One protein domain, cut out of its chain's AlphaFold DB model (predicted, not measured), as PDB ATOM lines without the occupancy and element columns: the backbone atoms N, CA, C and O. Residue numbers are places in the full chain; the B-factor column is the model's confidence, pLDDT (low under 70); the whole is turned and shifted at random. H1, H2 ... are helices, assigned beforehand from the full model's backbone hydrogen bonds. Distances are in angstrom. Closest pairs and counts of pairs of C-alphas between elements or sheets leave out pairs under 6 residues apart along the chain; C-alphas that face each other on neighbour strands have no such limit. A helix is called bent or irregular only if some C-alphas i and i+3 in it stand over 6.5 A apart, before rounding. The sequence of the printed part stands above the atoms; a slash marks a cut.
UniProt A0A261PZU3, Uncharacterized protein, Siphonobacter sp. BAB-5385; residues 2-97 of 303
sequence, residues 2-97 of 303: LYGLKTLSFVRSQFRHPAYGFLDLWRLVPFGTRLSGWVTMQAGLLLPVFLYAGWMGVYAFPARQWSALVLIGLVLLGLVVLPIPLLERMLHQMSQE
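This is residues 2 to 97 of the 303 residues of an uncharacterized protein of Siphonobacter sp. BAB-5385 (UniProt A0A261PZU3). H5 and H6 run end to end as a long, nearly straight spine; H4 folds back beside H5 as a helical hairpin, and H1 lies beside H6. H3 slants across the joint of the spine and H2 crosses H6, while residues 17 to 22 stick out. The 96 printed residues hold six named helices, H1 to H6, and no named strand: all helix. The whole is loose, with a radius of gyration of the C-alphas of 16.3 A, a rod of 52 by 24 by 17 A.

H1, residues 2 to 15, touches H6, residues 83 to 97, the same way at 33 degrees, a tilt only just shallow; the closest C-alphas, of Leu 8 and Pro 83, are 6.8 A apart. H2, residues 18 to 28, only just touches H6, with 3 pairs of C-alphas within 8 A, the closest Asp 24 and Leu 91 at 7.2 A. H1 and H2 touch only at the corner. H3, residues 31 to 45, touches H5, residues 66 to 81, with residues 39 to 43 alone, at a steep tilt of 60 degrees; the closest C-alphas are those of Gln 42 and Val 80, 6.0 A. H4, residues 47 to 60, touches H5 in a hairpin, opposite ways at a shallow 11 degrees, with the C-alphas of Gly 57 and Leu 69 closest at 6.4 A. H4 and H6 are apart. Every O i to N i+4 pair is within hydrogen-bond range in H1, H3 and H5; it is 9 of 10 in H4, 8 of 11 in H6 and 0 of 7 in H2, where 7 of 8 O i to N i+3 pairs are.

H1 begins at C-alpha 2 (40.390, 0.843, 9.227). H5 spans 22.4 A, H3 and H6 21.0 A each. H2 is irregular, C-alphas 19 and 22 being 7.6 A apart, and H6 only just, with 6.7 A from C-alpha 92 to 95. H6 ends at C-alpha 97 (58.651, 17.604, -1.598).

The C-alphas of Pro 62 and Gln 96 are farthest apart, at 53.4 A. The printed part has no cut, and its five links between helices are tight. Mean pLDDT of the printed part is 90.7; residues 94 to 97 are under 70.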
ATOM      1  N   LEU A   2      40.257   0.784  10.700       86.38
ATOM      2  CA  LEU A   2      40.390   0.843   9.227       86.38
ATOM      3  C   LEU A   2      39.803   2.119   8.593       86.38
ATOM      4  O   LEU A   2      40.430   2.727   7.731       86.38
ATOM      5  N   TYR A   3      38.633   2.562   9.063       86.75
ATOM      6  CA  TYR A   3      37.994   3.772   8.540       86.75
ATOM      7  C   TYR A   3      38.833   5.040   8.776       86.75
ATOM      8  O   TYR A   3      38.972   5.847   7.869       86.75
ATOM      9  N   GLY A   4      39.475   5.175   9.945       87.25
ATOM     10  CA  GLY A   4      40.353   6.315  10.247       87.25
ATOM     11  C   GLY A   4      41.614   6.357   9.376       87.25
ATOM     12  O   GLY A   4      42.069   7.425   8.981       87.25
ATOM     13  N   LEU A   5      42.155   5.192   8.998       89.31
ATOM     14  CA  LEU A   5      43.242   5.127   8.013       89.31
ATOM     15  C   LEU A   5      42.761   5.550   6.619       89.31
ATOM     16  O   LEU A   5      43.487   6.231   5.897       89.31
ATOM     17  N   LYS A   6      41.527   5.184   6.250       91.12
ATOM     18  CA  LYS A   6      40.922   5.578   4.972       91.12
ATOM     19  C   LYS A   6      40.672   7.087   4.906       91.12
ATOM     20  O   LYS A   6      41.018   7.691   3.894       91.12
ATOM     21  N   THR A   7      40.153   7.704   5.972       92.62
ATOM     22  CA  THR A   7      39.973   9.166   6.026       92.62
ATOM     23  C   THR A   7      41.315   9.891   5.971       92.62
ATOM     24  O   THR A   7      41.457  10.838   5.207       92.62
ATOM     25  N   LEU A   8      42.341   9.405   6.680       91.94
ATOM     26  CA  LEU A   8      43.688   9.979   6.608       91.94
ATOM     27  C   LEU A   8      44.292   9.869   5.197       91.94
ATOM     28  O   LEU A   8      44.883  10.828   4.706       91.94
ATOM     29  N   SER A   9      44.129   8.720   4.533       90.00
ATOM     30  CA  SER A   9      44.585   8.510   3.152       90.00
ATOM     31  C   SER A   9      43.885   9.458   2.174       90.00
ATOM     32  O   SER A   9      44.547  10.086   1.349       90.00
ATOM     33  N   PHE A  10      42.567   9.621   2.321       92.44
ATOM     34  CA  PHE A  10      41.775  10.552   1.521       92.44
ATOM     35  C   PHE A  10      42.228  12.002   1.720       92.44
ATOM     36  O   PHE A  10      42.503  12.711   0.758       92.44
ATOM     37  N   VAL A  11      42.389  12.446   2.966       91.50
ATOM     38  CA  VAL A  11      42.869  13.804   3.249       91.50
ATOM     39  C   VAL A  11      44.267  14.016   2.662       91.50
ATOM     40  O   VAL A  11      44.525  15.026   2.010       91.50
ATOM     41  N   ARG A  12      45.161  13.029   2.804       89.31
ATOM     42  CA  ARG A  12      46.501  13.069   2.206       89.31
ATOM     43  C   ARG A  12      46.455  13.173   0.679       89.31
ATOM     44  O   ARG A  12      47.295  13.862   0.104       89.31
ATOM     45  N   SER A  13      45.524  12.489   0.013       85.25
ATOM     46  CA  SER A  13      45.373  12.607  -1.439       85.25
ATOM     47  C   SER A  13      44.849  13.982  -1.846       85.25
ATOM     48  O   SER A  13      45.342  14.526  -2.831       85.25
ATOM     49  N   GLN A  14      43.939  14.578  -1.063       87.88
ATOM     50  CA  GLN A  14      43.426  15.928  -1.324       87.88
ATOM     51  C   GLN A  14      44.519  16.998  -1.203       87.88
ATOM     52  O   GLN A  14      44.671  17.812  -2.106       87.88
ATOM     53  N   PHE A  15      45.377  16.938  -0.179       85.56
ATOM     54  CA  PHE A  15      46.511  17.870  -0.053       85.56
ATOM     55  C   PHE A  15      47.488  17.836  -1.239       85.56
ATOM     56  O   PHE A  15      48.185  18.808  -1.504       85.56
ATOM     57  N   ARG A  16      47.553  16.719  -1.971       79.19
ATOM     58  CA  ARG A  16      48.433  16.561  -3.140       79.19
ATOM     59  C   ARG A  16      47.821  17.070  -4.446       79.19
ATOM     60  O   ARG A  16      48.496  16.989  -5.484       79.19
ATOM     61  N   HIS A  17      46.568  17.526  -4.423       76.88
ATOM     62  CA  HIS A  17      45.906  18.087  -5.594       76.88
ATOM     63  C   HIS A  17      46.345  19.545  -5.796       76.88
ATOM     64  O   HIS A  17      46.287  20.328  -4.847       76.88
ATOM     65  N   PRO A  18      46.723  19.958  -7.020       71.88
ATOM     66  CA  PRO A  18      47.117  21.344  -7.296       71.88
ATOM     67  C   PRO A  18      45.997  22.354  -7.001       71.88
ATOM     68  O   PRO A  18      46.276  23.470  -6.574       71.88
ATOM     69  N   ALA A  19      44.734  21.941  -7.159       74.69
ATOM     70  CA  ALA A  19      43.561  22.763  -6.855       74.69
ATOM     71  C   ALA A  19      43.501  23.215  -5.382       74.69
ATOM     72  O   ALA A  19      42.999  24.298  -5.092       74.69
ATOM     73  N   TYR A  20      44.058  22.425  -4.459       82.62
ATOM     74  CA  TYR A  20      44.102  22.745  -3.031       82.62
ATOM     75  C   TYR A  20      45.419  23.398  -2.602       82.62
ATOM     76  O   TYR A  20      45.715  23.445  -1.412       82.62
ATOM     77  N   GLY A  21      46.199  23.960  -3.535       77.38
ATOM     78  CA  GLY A  21      47.423  24.701  -3.205       77.38
ATOM     79  C   GLY A  21      47.187  25.879  -2.251       77.38
ATOM     80  O   GLY A  21      48.083  26.269  -1.512       77.38
ATOM     81  N   PHE A  22      45.957  26.403  -2.178       82.38
ATOM     82  CA  PHE A  22      45.585  27.408  -1.178       82.38
ATOM     83  C   PHE A  22      45.673  26.887   0.267       82.38
ATOM     84  O   PHE A  22      45.829  27.688   1.185       82.38
ATOM     85  N   LEU A  23      45.606  25.568   0.495       84.19
ATOM     86  CA  LEU A  23      45.781  24.978   1.824       84.19
ATOM     87  C   LEU A  23      47.188  25.226   2.378       84.19
ATOM     88  O   LEU A  23      47.354  25.243   3.592       84.19
ATOM     89  N   ASP A  24      48.183  25.518   1.537       82.25
ATOM     90  CA  ASP A  24      49.504  25.936   2.019       82.25
ATOM     91  C   ASP A  24      49.436  27.284   2.756       82.25
ATOM     92  O   ASP A  24      50.141  27.496   3.748       82.25
ATOM     93  N   LEU A  25      48.526  28.174   2.343       86.94
ATOM     94  CA  LEU A  25      48.264  29.441   3.034       86.94
ATOM     95  C   LEU A  25      47.601  29.215   4.399       86.94
ATOM     96  O   LEU A  25      47.729  30.057   5.287       86.94
ATOM     97  N   TRP A  26      46.972  28.053   4.618       88.25
ATOM     98  CA  TRP A  26      46.391  27.672   5.910       88.25
ATOM     99  C   TRP A  26      47.440  27.601   7.026       88.25
ATOM    100  O   TRP A  26      47.111  27.722   8.204       88.25
ATOM    101  N   ARG A  27      48.729  27.480   6.685       87.81
ATOM    102  CA  ARG A  27      49.825  27.542   7.660       87.81
ATOM    103  C   ARG A  27      49.920  28.897   8.375       87.81
ATOM    104  O   ARG A  27      50.418  28.947   9.499       87.81
ATOM    105  N   LEU A  28      49.437  29.971   7.749       90.94
ATOM    106  CA  LEU A  28      49.439  31.330   8.305       90.94
ATOM    107  C   LEU A  28      48.326  31.545   9.344       90.94
ATOM    108  O   LEU A  28      48.382  32.491  10.124       90.94
ATOM    109  N   VAL A  29      47.327  30.660   9.371       93.12
ATOM    110  CA  VAL A  29      46.191  30.718  10.294       93.12
ATOM    111  C   VAL A  29      46.650  30.312  11.706       93.12
ATOM    112  O   VAL A  29      47.427  29.357  11.836       93.12
ATOM    113  N   PRO A  30      46.195  30.990  12.780       95.75
ATOM    114  CA  PRO A  30      46.607  30.664  14.142       95.75
ATOM    115  C   PRO A  30      46.181  29.251  14.554       95.75
ATOM    116  O   PRO A  30      45.167  28.715  14.101       95.75
ATOM    117  N   PHE A  31      46.962  28.637  15.448       93.12
ATOM    118  CA  PHE A  31      46.818  27.222  15.807       93.12
ATOM    119  C   PHE A  31      45.408  26.850  16.295       93.12
ATOM    120  O   PHE A  31      44.890  25.813  15.894       93.12
ATOM    121  N   GLY A  32      44.756  27.707  17.092       94.75
ATOM    122  CA  GLY A  32      43.406  27.441  17.607       94.75
ATOM    123  C   GLY A  32      42.360  27.286  16.497       94.75
ATOM    124  O   GLY A  32      41.617  26.308  16.477       94.75
ATOM    125  N   THR A  33      42.367  28.194  15.519       94.69
ATOM    126  CA  THR A  33      41.480  28.125  14.347       94.69
ATOM    127  C   THR A  33      41.842  26.982  13.397       94.69
ATOM    128  O   THR A  33      40.961  26.404  12.762       94.69
ATOM    129  N   ARG A  34      43.126  26.596  13.314       93.38
ATOM    130  CA  ARG A  34      43.526  25.398  12.555       93.38
ATOM    131  C   ARG A  34      42.983  24.132  13.207       93.38
ATOM    132  O   ARG A  34      42.425  23.288  12.515       93.38
ATOM    133  N   LEU A  35      43.108  24.031  14.530       94.94
ATOM    134  CA  LEU A  35      42.628  22.891  15.301       94.94
ATOM    135  C   LEU A  35      41.113  22.724  15.145       94.94
ATOM    136  O   LEU A  35      40.660  21.617  14.860       94.94
ATOM    137  N   SER A  36      40.343  23.813  15.261       96.00
ATOM    138  CA  SER A  36      38.898  23.760  15.027       96.00
ATOM    139  C   SER A  36      38.581  23.315  13.601       96.00
ATOM    140  O   SER A  36      37.753  22.429  13.426       96.00
ATOM    141  N   GLY A  37      39.292  23.839  12.594       94.81
ATOM    142  CA  GLY A  37      39.140  23.410  11.201       94.81
ATOM    143  C   GLY A  37      39.386  21.909  11.004       94.81
ATOM    144  O   GLY A  37      38.575  21.233  10.369       94.81
ATOM    145  N   TRP A  38      40.447  21.359  11.605       94.44
ATOM    146  CA  TRP A  38      40.731  19.921  11.544       94.44
ATOM    147  C   TRP A  38      39.662  19.075  12.224       94.44
ATOM    148  O   TRP A  38      39.255  18.055  11.666       94.44
ATOM    149  N   VAL A  39      39.178  19.502  13.393       95.88
ATOM    150  CA  VAL A  39      38.095  18.814  14.105       95.88
ATOM    151  C   VAL A  39      36.813  18.841  13.280       95.88
ATOM    152  O   VAL A  39      36.198  17.794  13.106       95.88
ATOM    153  N   THR A  40      36.433  19.990  12.714       96.25
ATOM    154  CA  THR A  40      35.239  20.113  11.867       96.25
ATOM    155  C   THR A  40      35.341  19.235  10.621       96.25
ATOM    156  O   THR A  40      34.402  18.505  10.311       96.25
ATOM    157  N   MET A  41      36.489  19.237   9.936       94.75
ATOM    158  CA  MET A  41      36.715  18.396   8.759       94.75
ATOM    159  C   MET A  41      36.638  16.902   9.106       94.75
ATOM    160  O   MET A  41      35.964  16.142   8.410       94.75
ATOM    161  N   GLN A  42      37.287  16.473  10.195       95.69
ATOM    162  CA  GLN A  42      37.234  15.077  10.633       95.69
ATOM    163  C   GLN A  42      35.838  14.675  11.103       95.69
ATOM    164  O   GLN A  42      35.392  13.574  10.793       95.69
ATOM    165  N   ALA A  43      35.119  15.565  11.787       95.31
ATOM    166  CA  ALA A  43      33.738  15.327  12.179       95.31
ATOM    167  C   ALA A  43      32.825  15.140  10.957       95.31
ATOM    168  O   ALA A  43      32.018  14.215  10.944       95.31
ATOM    169  N   GLY A  44      33.010  15.951   9.908       96.31
ATOM    170  CA  GLY A  44      32.287  15.817   8.642       96.31
ATOM    171  C   GLY A  44      32.575  14.494   7.925       96.31
ATOM    172  O   GLY A  44      31.645  13.792   7.533       96.31
ATOM    173  N   LEU A  45      33.847  14.096   7.817       95.25
ATOM    174  CA  LEU A  45      34.234  12.812   7.209       95.25
ATOM    175  C   LEU A  45      33.757  11.595   8.022       95.25
ATOM    176  O   LEU A  45      33.531  10.525   7.458       95.25
ATOM    177  N   LEU A  46      33.609  11.744   9.340       96.00
ATOM    178  CA  LEU A  46      33.139  10.700  10.254       96.00
ATOM    179  C   LEU A  46      31.630  10.767  10.528       96.00
ATOM    180  O   LEU A  46      31.138   9.972  11.330       96.00
ATOM    181  N   LEU A  47      30.881  11.650   9.860       96.44
ATOM    182  CA  LEU A  47      29.439  11.821  10.070       96.44
ATOM    183  C   LEU A  47      28.658  10.487  10.026       96.44
ATOM    184  O   LEU A  47      27.882  10.243  10.949       96.44
ATOM    185  N   PRO A  48      28.891   9.563   9.065       95.75
ATOM    186  CA  PRO A  48      28.185   8.278   9.053       95.75
ATOM    187  C   PRO A  48      28.478   7.415  10.289       95.75
ATOM    188  O   PRO A  48      27.602   6.713  10.789       95.75
ATOM    189  N   VAL A  49      29.708   7.489  10.811       95.88
ATOM    190  CA  VAL A  49      30.131   6.759  12.013       95.88
ATOM    191  C   VAL A  49      29.469   7.353  13.256       95.88
ATOM    192  O   VAL A  49      29.007   6.601  14.112       95.88
ATOM    193  N   PHE A  50      29.365   8.685  13.335       96.69
ATOM    194  CA  PHE A  50      28.634   9.365  14.406       96.69
ATOM    195  C   PHE A  50      27.148   9.016  14.405       96.69
ATOM    196  O   PHE A  50      26.606   8.711  15.464       96.69
ATOM    197  N   LEU A  51      26.502   9.004  13.234       97.56
ATOM    198  CA  LEU A  51      25.093   8.623  13.105       97.56
ATOM    199  C   LEU A  51      24.859   7.182  13.569       97.56
ATOM    200  O   LEU A  51      23.953   6.928  14.362       97.56
ATOM    201  N   TYR A  52      25.713   6.251  13.140       97.12
ATOM    202  CA  TYR A  52      25.630   4.855  13.566       97.12
ATOM    203  C   TYR A  52      25.851   4.689  15.076       97.12
ATOM    204  O   TYR A  52      25.103   3.981  15.747       97.12
ATOM    205  N   ALA A  53      26.851   5.370  15.638       97.00
ATOM    206  CA  ALA A  53      27.111   5.327  17.071       97.00
ATOM    207  C   ALA A  53      25.972   5.952  17.892       97.00
ATOM    208  O   ALA A  53      25.617   5.417  18.939       97.00
ATOM    209  N   GLY A  54      25.370   7.040  17.402       97.50
ATOM    210  CA  GLY A  54      24.185   7.652  17.999       97.50
ATOM    211  C   GLY A  54      23.001   6.690  18.015       97.50
ATOM    212  O   GLY A  54      22.391   6.490  19.063       97.50
ATOM    213  N   TRP A  55      22.745   6.014  16.890       97.94
ATOM    214  CA  TRP A  55      21.727   4.966  16.796       97.94
ATOM    215  C   TRP A  55      21.972   3.849  17.817       97.94
ATOM    216  O   TRP A  55      21.081   3.515  18.593       97.94
ATOM    217  N   MET A  56      23.192   3.309  17.885       97.38
ATOM    218  CA  MET A  56      23.559   2.290  18.878       97.38
ATOM    219  C   MET A  56      23.388   2.788  20.318       97.38
ATOM    220  O   MET A  56      22.975   2.027  21.194       97.38
ATOM    221  N   GLY A  57      23.651   4.073  20.562       97.25
ATOM    222  CA  GLY A  57      23.461   4.705  21.860       97.25
ATOM    223  C   GLY A  57      22.006   4.693  22.329       97.25
ATOM    224  O   GLY A  57      21.751   4.405  23.500       97.25
ATOM    225  N   VAL A  58      21.053   4.907  21.414       97.44
ATOM    226  CA  VAL A  58      19.609   4.846  21.708       97.44
ATOM    227  C   VAL A  58      19.201   3.463  22.224       97.44
ATOM    228  O   VAL A  58      18.409   3.378  23.157       97.44
ATOM    229  N   TYR A  59      19.775   2.385  21.685       96.62
ATOM    230  CA  TYR A  59      19.487   1.018  22.144       96.62
ATOM    231  C   TYR A  59      20.245   0.632  23.420       96.62
ATOM    232  O   TYR A  59      19.715  -0.092  24.264       96.62
ATOM    233  N   ALA A  60      21.477   1.113  23.590       96.25
ATOM    234  CA  ALA A  60      22.306   0.781  24.748       96.25
ATOM    235  C   ALA A  60      21.827   1.456  26.048       96.25
ATOM    236  O   ALA A  60      22.037   0.913  27.137       96.25
ATOM    237  N   PHE A  61      21.174   2.619  25.943       96.06
ATOM    238  CA  PHE A  61      20.745   3.406  27.100       96.06
ATOM    239  C   PHE A  61      19.646   2.710  27.937       96.06
ATOM    240  O   PHE A  61      19.862   2.527  29.138       96.06
ATOM    241  N   PRO A  62      18.527   2.209  27.363       97.38
ATOM    242  CA  PRO A  62      17.534   1.431  28.114       97.38
ATOM    243  C   PRO A  62      18.093   0.126  28.687       97.38
ATOM    244  O   PRO A  62      17.708  -0.291  29.777       97.38
ATOM    245  N   ALA A  63      19.045  -0.493  27.982       96.19
ATOM    246  CA  ALA A  63      19.708  -1.722  28.413       96.19
ATOM    247  C   ALA A  63      20.707  -1.512  29.573       96.19
ATOM    248  O   ALA A  63      21.292  -2.483  30.051       96.19
ATOM    249  N   ARG A  64      20.919  -0.263  30.030       96.44
ATOM    250  CA  ARG A  64      21.865   0.125  31.098       96.44
ATOM    251  C   ARG A  64      23.304  -0.357  30.859       96.44
ATOM    252  O   ARG A  64      24.068  -0.556  31.803       96.44
ATOM    253  N   GLN A  65      23.700  -0.515  29.598       96.38
ATOM    254  CA  GLN A  65      25.047  -0.948  29.217       96.38
ATOM    255  C   GLN A  65      26.014   0.245  29.158       96.38
ATOM    256  O   GLN A  65      26.520   0.623  28.101       96.38
ATOM    257  N   TRP A  66      26.286   0.856  30.314       96.38
ATOM    258  CA  TRP A  66      27.117   2.066  30.417       96.38
ATOM    259  C   TRP A  66      28.549   1.868  29.921       96.38
ATOM    260  O   TRP A  66      29.117   2.764  29.298       96.38
ATOM    261  N   SER A  67      29.122   0.684  30.143       96.38
ATOM    262  CA  SER A  67      30.463   0.343  29.662       96.38
ATOM    263  C   SER A  67      30.564   0.420  28.136       96.38
ATOM    264  O   SER A  67      31.547   0.947  27.618       96.38
ATOM    265  N   ALA A  68      29.533  -0.030  27.413       95.31
ATOM    266  CA  ALA A  68      29.487   0.034  25.956       95.31
ATOM    267  C   ALA A  68      29.401   1.485  25.458       95.31
ATOM    268  O   ALA A  68      30.139   1.861  24.549       95.31
ATOM    269  N   LEU A  69      28.568   2.320  26.089       97.00
ATOM    270  CA  LEU A  69      28.453   3.745  25.751       97.00
ATOM    271  C   LEU A  69      29.778   4.493  25.954       97.00
ATOM    272  O   LEU A  69      30.207   5.236  25.070       97.00
ATOM    273  N   VAL A  70      30.452   4.261  27.084       97.62
ATOM    274  CA  VAL A  70      31.759   4.870  27.379       97.62
ATOM    275  C   VAL A  70      32.810   4.415  26.368       97.62
ATOM    276  O   VAL A  70      33.555   5.245  25.847       97.62
ATOM    277  N   LEU A  71      32.848   3.119  26.037       97.44
ATOM    278  CA  LEU A  71      33.786   2.582  25.053       97.44
ATOM    279  C   LEU A  71      33.556   3.184  23.660       97.44
ATOM    280  O   LEU A  71      34.515   3.598  23.011       97.44
ATOM    281  N   ILE A  72      32.298   3.282  23.215       96.62
ATOM    282  CA  ILE A  72      31.936   3.917  21.940       96.62
ATOM    283  C   ILE A  72      32.392   5.380  21.929       96.62
ATOM    284  O   ILE A  72      33.044   5.808  20.976       96.62
ATOM    285  N   GLY A  73      32.114   6.133  22.998       97.06
ATOM    286  CA  GLY A  73      32.534   7.529  23.125       97.06
ATOM    287  C   GLY A  73      34.052   7.700  23.048       97.06
ATOM    288  O   GLY A  73      34.543   8.554  22.312       97.06
ATOM    289  N   LEU A  74      34.806   6.840  23.738       97.25
ATOM    290  CA  LEU A  74      36.270   6.864  23.730       97.25
ATOM    291  C   LEU A  74      36.824   6.539  22.335       97.25
ATOM    292  O   LEU A  74      37.723   7.227  21.852       97.25
ATOM    293  N   VAL A  75      36.251   5.550  21.642       96.06
ATOM    294  CA  VAL A  75      36.641   5.202  20.266       96.06
ATOM    295  C   VAL A  75      36.367   6.353  19.296       96.06
ATOM    296  O   VAL A  75      37.228   6.658  18.470       96.06
ATOM    297  N   LEU A  76      35.210   7.015  19.393       95.88
ATOM    298  CA  LEU A  76      34.888   8.178  18.556       95.88
ATOM    299  C   LEU A  76      35.841   9.346  18.819       95.88
ATOM    300  O   LEU A  76      36.368   9.932  17.874       95.88
ATOM    301  N   LEU A  77      36.114   9.648  20.090       96.19
ATOM    302  CA  LEU A  77      37.053  10.700  20.470       96.19
ATOM    303  C   LEU A  77      38.463  10.390  19.951       96.19
ATOM    304  O   LEU A  77      39.112  11.256  19.367       96.19
ATOM    305  N   GLY A  78      38.906   9.136  20.068       95.25
ATOM    306  CA  GLY A  78      40.162   8.672  19.485       95.25
ATOM    307  C   GLY A  78      40.205   8.839  17.964       95.25
ATOM    308  O   GLY A  78      41.198   9.327  17.433       95.25
ATOM    309  N   LEU A  79      39.125   8.504  17.251       94.75
ATOM    310  CA  LEU A  79      39.047   8.668  15.794       94.75
ATOM    311  C   LEU A  79      39.135  10.133  15.343       94.75
ATOM    312  O   LEU A  79      39.677  10.385  14.269       94.75
ATOM    313  N   VAL A  80      38.646  11.083  16.145       95.38
ATOM    314  CA  VAL A  80      38.743  12.520  15.842       95.38
ATOM    315  C   VAL A  80      40.112  13.087  16.211       95.38
ATOM    316  O   VAL A  80      40.697  13.825  15.422       95.38
ATOM    317  N   VAL A  81      40.639  12.755  17.393       95.06
ATOM    318  CA  VAL A  81      41.842  13.400  17.946       95.06
ATOM    319  C   VAL A  81      43.133  12.831  17.353       95.06
ATOM    320  O   VAL A  81      44.061  13.581  17.055       95.06
ATOM    321  N   LEU A  82      43.208  11.515  17.144       94.44
ATOM    322  CA  LEU A  82      44.438  10.820  16.738       94.44
ATOM    323  C   LEU A  82      44.976  11.267  15.355       94.44
ATOM    324  O   LEU A  82      46.194  11.408  15.219       94.44
ATOM    325  N   PRO A  83      44.140  11.575  14.339       94.12
ATOM    326  CA  PRO A  83      44.614  12.094  13.053       94.12
ATOM    327  C   PRO A  83      45.175  13.521  13.092       94.12
ATOM    328  O   PRO A  83      46.000  13.861  12.248       94.12
ATOM    329  N   ILE A  84      44.757  14.366  14.039       94.38
ATOM    330  CA  ILE A  84      45.118  15.796  14.086       94.38
ATOM    331  C   ILE A  84      46.639  16.037  14.054       94.38
ATOM    332  O   ILE A  84      47.094  16.775  13.179       94.38
ATOM    333  N   PRO A  85      47.467  15.424  14.925       94.19
ATOM    334  CA  PRO A  85      48.915  15.638  14.881       94.19
ATOM    335  C   PRO A  85      49.556  15.122  13.585       94.19
ATOM    336  O   PRO A  85      50.577  15.656  13.153       94.19
ATOM    337  N   LEU A  86      48.977  14.096  12.952       93.00
ATOM    338  CA  LEU A  86      49.447  13.589  11.660       93.00
ATOM    339  C   LEU A  86      49.149  14.593  10.544       93.00
ATOM    340  O   LEU A  86      50.033  14.868   9.735       93.00
ATOM    341  N   LEU A  87      47.950  15.180  10.537       92.44
ATOM    342  CA  LEU A  87      47.564  16.228   9.591       92.44
ATOM    343  C   LEU A  87      48.426  17.484   9.750       92.44
ATOM    344  O   LEU A  87      48.929  18.012   8.762       92.44
ATOM    345  N   GLU A  88      48.685  17.910  10.986       92.06
ATOM    346  CA  GLU A  88      49.537  19.070  11.255       92.06
ATOM    347  C   GLU A  88      50.983  18.830  10.784       92.06
ATOM    348  O   GLU A  88      51.610  19.715  10.195       92.06
ATOM    349  N   ARG A  89      51.515  17.613  10.980       90.19
ATOM    350  CA  ARG A  89      52.828  17.215  10.443       90.19
ATOM    351  C   ARG A  89      52.839  17.198   8.914       90.19
ATOM    352  O   ARG A  89      53.807  17.672   8.325       90.19
ATOM    353  N   MET A  90      51.783  16.686   8.280       87.25
ATOM    354  CA  MET A  90      51.654  16.665   6.817       87.25
ATOM    355  C   MET A  90      51.668  18.076   6.223       87.25
ATOM    356  O   MET A  90      52.409  18.315   5.271       87.25
ATOM    357  N   LEU A  91      50.941  19.018   6.835       87.69
ATOM    358  CA  LEU A  91      50.913  20.422   6.412       87.69
ATOM    359  C   LEU A  91      52.318  21.053   6.422       87.69
ATOM    360  O   LEU A  91      52.680  21.811   5.529       87.69
ATOM    361  N   HIS A  92      53.152  20.708   7.407       83.62
ATOM    362  CA  HIS A  92      54.516  21.238   7.508       83.62
ATOM    363  C   HIS A  92      55.513  20.566   6.549       83.62
ATOM    364  O   HIS A  92      56.490  21.197   6.141       83.62
ATOM    365  N   GLN A  93      55.289  19.303   6.180       77.50
ATOM    366  CA  GLN A  93      56.187  18.541   5.303       77.50
ATOM    367  C   GLN A  93      55.982  18.830   3.805       77.50
ATOM    368  O   GLN A  93      56.893  18.579   3.018       77.50
ATOM    369  N   MET A  94      54.846  19.411   3.400       64.56
ATOM    370  CA  MET A  94      54.515  19.669   1.987       64.56
ATOM    371  C   MET A  94      55.534  20.571   1.268       64.56
ATOM    372  O   MET A  94      55.886  20.328   0.115       64.56
ATOM    373  N   SER A  95      56.120  21.540   1.980       57.78
ATOM    374  CA  SER A  95      57.169  22.416   1.437       57.78
ATOM    375  C   SER A  95      58.456  21.663   1.047       57.78
ATOM    376  O   SER A  95      59.219  22.141   0.203       57.78
ATOM    377  N   GLN A  96      58.711  20.479   1.617       51.88
ATOM    378  CA  GLN A  96      59.951  19.734   1.386       51.88
ATOM    379  C   GLN A  96      59.914  18.802   0.162       51.88
ATOM    380  O   GLN A  96      60.985  18.478  -0.357       51.88
ATOM    381  N   GLU A  97      58.740  18.434  -0.375       49.38
ATOM    382  CA  GLU A  97      58.651  17.604  -1.598       49.38
ATOM    383  C   GLU A  97      59.218  18.328  -2.849       49.38
ATOM    384  O   GLU A  97      59.561  17.686  -3.842       49.38
TER     385      GLU A  97